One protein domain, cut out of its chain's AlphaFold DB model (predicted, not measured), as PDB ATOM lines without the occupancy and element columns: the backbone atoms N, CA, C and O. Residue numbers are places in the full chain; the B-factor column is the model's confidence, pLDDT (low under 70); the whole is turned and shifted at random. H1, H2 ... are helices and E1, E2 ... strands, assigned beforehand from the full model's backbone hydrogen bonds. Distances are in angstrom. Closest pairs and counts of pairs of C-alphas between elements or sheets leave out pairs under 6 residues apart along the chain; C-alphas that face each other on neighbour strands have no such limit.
ATOM      1  N   GLU A   2      21.452  35.039   6.351       61.88
ATOM      2  CA  GLU A   2      21.884  34.312   5.137       61.88
ATOM      3  C   GLU A   2      22.681  35.165   4.142       61.88
ATOM      4  O   GLU A   2      23.321  34.605   3.262       61.88
ATOM      5  N   LYS A   3      22.719  36.498   4.295       75.12
ATOM      6  CA  LYS A   3      23.385  37.405   3.334       75.12
ATOM      7  C   LYS A   3      24.355  38.427   3.949       75.12
ATOM      8  O   LYS A   3      24.794  39.334   3.256       75.12
ATOM      9  N   GLY A   4      24.676  38.305   5.239       86.00
ATOM     10  CA  GLY A   4      25.602  39.210   5.932       86.00
ATOM     11  C   GLY A   4      26.973  38.572   6.151       86.00
ATOM     12  O   GLY A   4      27.047  37.394   6.498       86.00
ATOM     13  N   GLN A   5      28.041  39.353   5.986       93.00
ATOM     14  CA  GLN A   5      29.421  38.962   6.281       93.00
ATOM     15  C   GLN A   5      29.987  39.907   7.342       93.00
ATOM     16  O   GLN A   5      30.074  41.110   7.113       93.00
ATOM     17  N   TYR A   6      30.404  39.364   8.486       96.31
ATOM     18  CA  TYR A   6      31.161  40.118   9.485       96.31
ATOM     19  C   TYR A   6      32.662  39.977   9.215       96.31
ATOM     20  O   TYR A   6      33.145  38.864   8.980       96.31
ATOM     21  N   ILE A   7      33.384  41.096   9.232       97.81
ATOM     22  CA  ILE A   7      34.842  41.149   9.105       97.81
ATOM     23  C   ILE A   7      35.402  41.703  10.415       97.81
ATOM     24  O   ILE A   7      35.132  42.847  10.773       97.81
ATOM     25  N   ALA A   8      36.187  40.894  11.119       97.38
ATOM     26  CA  ALA A   8      36.972  41.323  12.264       97.38
ATOM     27  C   ALA A   8      38.361  41.750  11.777       97.38
ATOM     28  O   ALA A   8      39.223  40.912  11.504       97.38
ATOM     29  N   ALA A   9      38.562  43.058  11.643       97.06
ATOM     30  CA  ALA A   9      39.851  43.635  11.294       97.06
ATOM     31  C   ALA A   9      40.787  43.586  12.518       97.06
ATOM     32  O   ALA A   9      40.599  44.317  13.486       97.06
ATOM     33  N   SER A  10      41.756  42.675  12.489       96.38
ATOM     34  CA  SER A  10      42.640  42.320  13.605       96.38
ATOM     35  C   SER A  10      44.076  42.812  13.386       96.38
ATOM     36  O   SER A  10      44.442  43.287  12.310       96.38
ATOM     37  N   TYR A  11      44.918  42.651  14.406       95.56
ATOM     38  CA  TYR A  11      46.370  42.765  14.283       95.56
ATOM     39  C   TYR A  11      46.975  41.666  13.398       95.56
ATOM     40  O   TYR A  11      46.384  40.597  13.218       95.56
ATOM     41  N   ASP A  12      48.184  41.910  12.886       95.50
ATOM     42  CA  ASP A  12      48.937  40.933  12.104       95.50
ATOM     43  C   ASP A  12      49.511  39.819  13.006       95.50
ATOM     44  O   ASP A  12      50.317  40.106  13.902       95.50
ATOM     45  N   PRO A  13      49.187  38.535  12.764       95.19
ATOM     46  CA  PRO A  13      49.786  37.421  13.500       95.19
ATOM     47  C   PRO A  13      51.302  37.288  13.269       95.19
ATOM     48  O   PRO A  13      51.975  36.599  14.032       95.19
ATOM     49  N   GLN A  14      51.844  37.954  12.242       95.06
ATOM     50  CA  GLN A  14      53.276  38.019  11.932       95.06
ATOM     51  C   GLN A  14      53.916  39.361  12.336       95.06
ATOM     52  O   GLN A  14      55.049  39.653  11.947       95.06
ATOM     53  N   ALA A  15      53.217  40.195  13.117       94.12
ATOM     54  CA  ALA A  15      53.756  41.463  13.602       94.12
ATOM     55  C   ALA A  15      55.058  41.266  14.390       94.12
ATOM     56  O   ALA A  15      55.222  40.273  15.095       94.12
ATOM     57  N   LYS A  16      55.963  42.254  14.352       92.69
ATOM     58  CA  LYS A  16      57.218  42.235  15.130       92.69
ATOM     59  C   LYS A  16      56.983  42.277  16.642       92.69
ATOM     60  O   LYS A  16      57.692  41.606  17.390       92.69
ATOM     61  N   LEU A  17      55.976  43.027  17.091       93.31
ATOM     62  CA  LEU A  17      55.641  43.155  18.507       93.31
ATOM     63  C   LEU A  17      54.819  41.961  18.992       93.31
ATOM     64  O   LEU A  17      53.828  41.572  18.374       93.31
ATOM     65  N   GLU A  18      55.221  41.401  20.131       96.00
ATOM     66  CA  GLU A  18      54.555  40.247  20.739       96.00
ATOM     67  C   GLU A  18      53.110  40.550  21.142       96.00
ATOM     68  O   GLU A  18      52.239  39.700  20.961       96.00
ATOM     69  N   TYR A  19      52.844  41.772  21.609       93.06
ATOM     70  CA  TYR A  19      51.502  42.245  21.950       93.06
ATOM     71  C   TYR A  19      50.501  42.026  20.803       93.06
ATOM     72  O   TYR A  19      49.435  41.443  21.007       93.06
ATOM     73  N   TYR A  20      50.864  42.408  19.577       94.62
ATOM     74  CA  TYR A  20      50.012  42.241  18.397       94.62
ATOM     75  C   TYR A  20      49.782  40.769  18.050       94.62
ATOM     76  O   TYR A  20      48.644  40.365  17.810       94.62
ATOM     77  N   ARG A  21      50.830  39.938  18.115       96.88
ATOM     78  CA  ARG A  21      50.706  38.494  17.860       96.88
ATOM     79  C   ARG A  21      49.816  37.800  18.891       96.88
ATOM     80  O   ARG A  21      48.979  36.982  18.515       96.88
ATOM     81  N   LYS A  22      49.963  38.138  20.179       97.50
ATOM     82  CA  LYS A  22      49.143  37.595  21.275       97.50
ATOM     83  C   LYS A  22      47.662  37.921  21.085       97.50
ATOM     84  O   LYS A  22      46.835  37.019  21.168       97.50
ATOM     85  N   ASN A  23      47.333  39.173  20.767       96.31
ATOM     86  CA  ASN A  23      45.947  39.588  20.542       96.31
ATOM     87  C   ASN A  23      45.339  38.965  19.274       96.31
ATOM     88  O   ASN A  23      44.200  38.501  19.311       96.31
ATOM     89  N   ALA A  24      46.100  38.880  18.175       97.19
ATOM     90  CA  ALA A  24      45.649  38.199  16.959       97.19
ATOM     91  C   ALA A  24      45.359  36.709  17.215       97.19
ATOM     92  O   ALA A  24      44.327  36.191  16.785       97.19
ATOM     93  N   LYS A  25      46.242  36.033  17.964       98.00
ATOM     94  CA  LYS A  25      46.057  34.637  18.372       98.00
ATOM     95  C   LYS A  25      44.812  34.467  19.250       98.00
ATOM     96  O   LYS A  25      43.984  33.618  18.942       98.00
ATOM     97  N   ALA A  26      44.648  35.296  20.280       98.06
ATOM     98  CA  ALA A  26      43.511  35.213  21.195       98.06
ATOM     99  C   ALA A  26      42.162  35.398  20.476       98.06
ATOM    100  O   ALA A  26      41.198  34.689  20.766       98.06
ATOM    101  N   LEU A  27      42.088  36.311  19.500       97.94
ATOM    102  CA  LEU A  27      40.883  36.489  18.686       97.94
ATOM    103  C   LEU A  27      40.586  35.251  17.825       97.94
ATOM    104  O   LEU A  27      39.439  34.807  17.768       97.94
ATOM    105  N   ALA A  28      41.608  34.688  17.175       97.62
ATOM    106  CA  ALA A  28      41.458  33.485  16.361       97.62
ATOM    107  C   ALA A  28      40.999  32.283  17.201       97.62
ATOM    108  O   ALA A  28      40.076  31.573  16.804       97.62
ATOM    109  N   GLU A  29      41.583  32.095  18.388       98.19
ATOM    110  CA  GLU A  29      41.180  31.055  19.341       98.19
ATOM    111  C   GLU A  29      39.739  31.259  19.823       98.19
ATOM    112  O   GLU A  29      38.964  30.304  19.839       98.19
ATOM    113  N   LYS A  30      39.334  32.502  20.124       97.69
ATOM    114  CA  LYS A  30      37.946  32.825  20.485       97.69
ATOM    115  C   LYS A  30      36.959  32.437  19.381       97.69
ATOM    116  O   LYS A  30      35.917  31.862  19.678       97.69
ATOM    117  N   PHE A  31      37.266  32.745  18.122       97.62
ATOM    118  CA  PHE A  31      36.374  32.416  17.004       97.62
ATOM    119  C   PHE A  31      36.310  30.905  16.761       97.62
ATOM    120  O   PHE A  31      35.238  30.379  16.472       97.62
ATOM    121  N   ALA A  32      37.436  30.203  16.914       97.31
ATOM    122  CA  ALA A  32      37.498  28.751  16.780       97.31
ATOM    123  C   ALA A  32      36.751  28.013  17.906       97.31
ATOM    124  O   ALA A  32      36.168  26.960  17.658       97.31
ATOM    125  N   ALA A  33      36.749  28.563  19.123       98.19
ATOM    126  CA  ALA A  33      36.082  27.972  20.283       98.19
ATOM    127  C   ALA A  33      34.546  28.096  20.249       98.19
ATOM    128  O   ALA A  33      33.864  27.343  20.939       98.19
ATOM    129  N   ASP A  34      33.998  29.018  19.451       97.31
ATOM    130  CA  ASP A  34      32.556  29.265  19.354       97.31
ATOM    131  C   ASP A  34      32.090  29.388  17.887       97.31
ATOM    132  O   ASP A  34      31.718  30.465  17.399       97.31
ATOM    133  N   PRO A  35      32.103  28.271  17.137       95.69
ATOM    134  CA  PRO A  35      31.682  28.262  15.741       95.69
ATOM    135  C   PRO A  35      30.190  28.574  15.574       95.69
ATOM    136  O   PRO A  35      29.798  29.067  14.514       95.69
ATOM    137  N   ALA A  36      29.361  28.337  16.598       95.81
ATOM    138  CA  ALA A  36      27.933  28.646  16.557       95.81
ATOM    139  C   ALA A  36      27.686  30.139  16.284       95.81
ATOM    140  O   ALA A  36      26.771  30.481  15.533       95.81
ATOM    141  N   HIS A  37      28.543  31.014  16.820       93.44
ATOM    142  CA  HIS A  37      28.462  32.456  16.595       93.44
ATOM    143  C   HIS A  37      29.432  32.964  15.520       93.44
ATOM    144  O   HIS A  37      29.089  33.892  14.783       93.44
ATOM    145  N   TYR A  38      30.626  32.371  15.389       95.75
ATOM    146  CA  TYR A  38      31.710  32.960  14.591       95.75
ATOM    147  C   TYR A  38      32.067  32.228  13.292       95.75
ATOM    148  O   TYR A  38      32.855  32.768  12.520       95.75
ATOM    149  N   ALA A  39      31.477  31.071  12.964       93.50
ATOM    150  CA  ALA A  39      31.877  30.301  11.771       93.50
ATOM    151  C   ALA A  39      31.734  31.065  10.438       93.50
ATOM    152  O   ALA A  39      32.420  30.757   9.466       93.50
ATOM    153  N   LYS A  40      30.844  32.065  10.378       93.31
ATOM    154  CA  LYS A  40      30.659  32.925   9.197       93.31
ATOM    155  C   LYS A  40      31.521  34.189   9.224       93.31
ATOM    156  O   LYS A  40      31.529  34.917   8.237       93.31
ATOM    157  N   ALA A  41      32.201  34.492  10.326       95.88
ATOM    158  CA  ALA A  41      33.058  35.663  10.440       95.88
ATOM    159  C   ALA A  41      34.377  35.455   9.685       95.88
ATOM    160  O   ALA A  41      34.895  34.344   9.595       95.88
ATOM    161  N   LYS A  42      34.943  36.541   9.161       96.31
ATOM    162  CA  LYS A  42      36.288  36.551   8.579       96.31
ATOM    163  C   LYS A  42      37.195  37.410   9.438       96.31
ATOM    164  O   LYS A  42      36.843  38.545   9.739       96.31
ATOM    165  N   ILE A  43      38.358  36.885   9.799       97.44
ATOM    166  CA  ILE A  43      39.423  37.685  10.404       97.44
ATOM    167  C   ILE A  43      40.303  38.203   9.266       97.44
ATOM    168  O   ILE A  43      40.790  37.422   8.450       97.44
ATOM    169  N   THR A  44      40.483  39.518   9.197       97.69
ATOM    170  CA  THR A  44      41.409  40.187   8.270       97.69
ATOM    171  C   THR A  44      42.380  41.056   9.063       97.69
ATOM    172  O   THR A  44      42.350  41.046  10.293       97.69
ATOM    173  N   ILE A  45      43.283  41.771   8.389       96.81
ATOM    174  CA  ILE A  45      44.335  42.545   9.056       96.81
ATOM    175  C   ILE A  45      44.122  44.039   8.813       96.81
ATOM    176  O   ILE A  45      44.081  44.477   7.666       96.81
ATOM    177  N   MET A  46      44.048  44.807   9.901       95.44
ATOM    178  CA  MET A  46      44.154  46.266   9.911       95.44
ATOM    179  C   MET A  46      45.183  46.684  10.962       95.44
ATOM    180  O   MET A  46      44.863  46.982  12.108       95.44
TER     181      MET A  46
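What this domain is: This is residues 2 to 46 of the 189 residues of the protein "Methyltransferase domain-containing protein" of Porticoccus sp (UniProt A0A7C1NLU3). A flat model in which one long helix, H1, runs back over one face of a small sheet of two short parallel strands, E1 and E2, with the tiny H2 at the turn into E2. The 45 printed residues hold E1, H1, H2 and E2 in that order, class mixed, a strand-helix-strand unit (parallel neighbour strands joined through helices) with a right-handed crossover. It is only just loose, close to compact, with a radius of gyration of the C-alphas of 11.3 A, and spans 37 by 20 by 10 A.

Where its parts are: E1, residues 7 to 10, 9.1 A long, begins at C-alpha 7 (34.842, 41.149, 9.105). H1 is residues 18 to 33, 22.2 A; H2 is residues 35 to 38, 4.8 A. E2, residues 42 to 45, 10.0 A, ends at C-alpha 45 (44.335, 42.545, 9.056).

How they stand to each other: E1 and E2 are parallel at 37 degrees, with N 8 and O 42 within hydrogen-bond range at 2.8 A. The closest C-alphas of E1 and H1, those of Ser 10 and Ala 24, are 6.1 A apart; those of H1 and E2, Ala 28 and Ile 43, 7.6 A. H1, with residues 31 to 32 alone, only just touches H2, only at the corner, with 3 pairs of C-alphas within 8 A; the closest are Phe 31 and Tyr 38, 5.3 A. E1 and H2 are apart. Every O i to N i+4 pair in H1 is within hydrogen-bond range; H2 is too short for one.

The domain as a whole: The C-alphas farthest apart, of Glu 2 and Lys 16, are 37.6 A apart. The printed part has no cut and no long link. Residue 2 alone is under pLDDT 70.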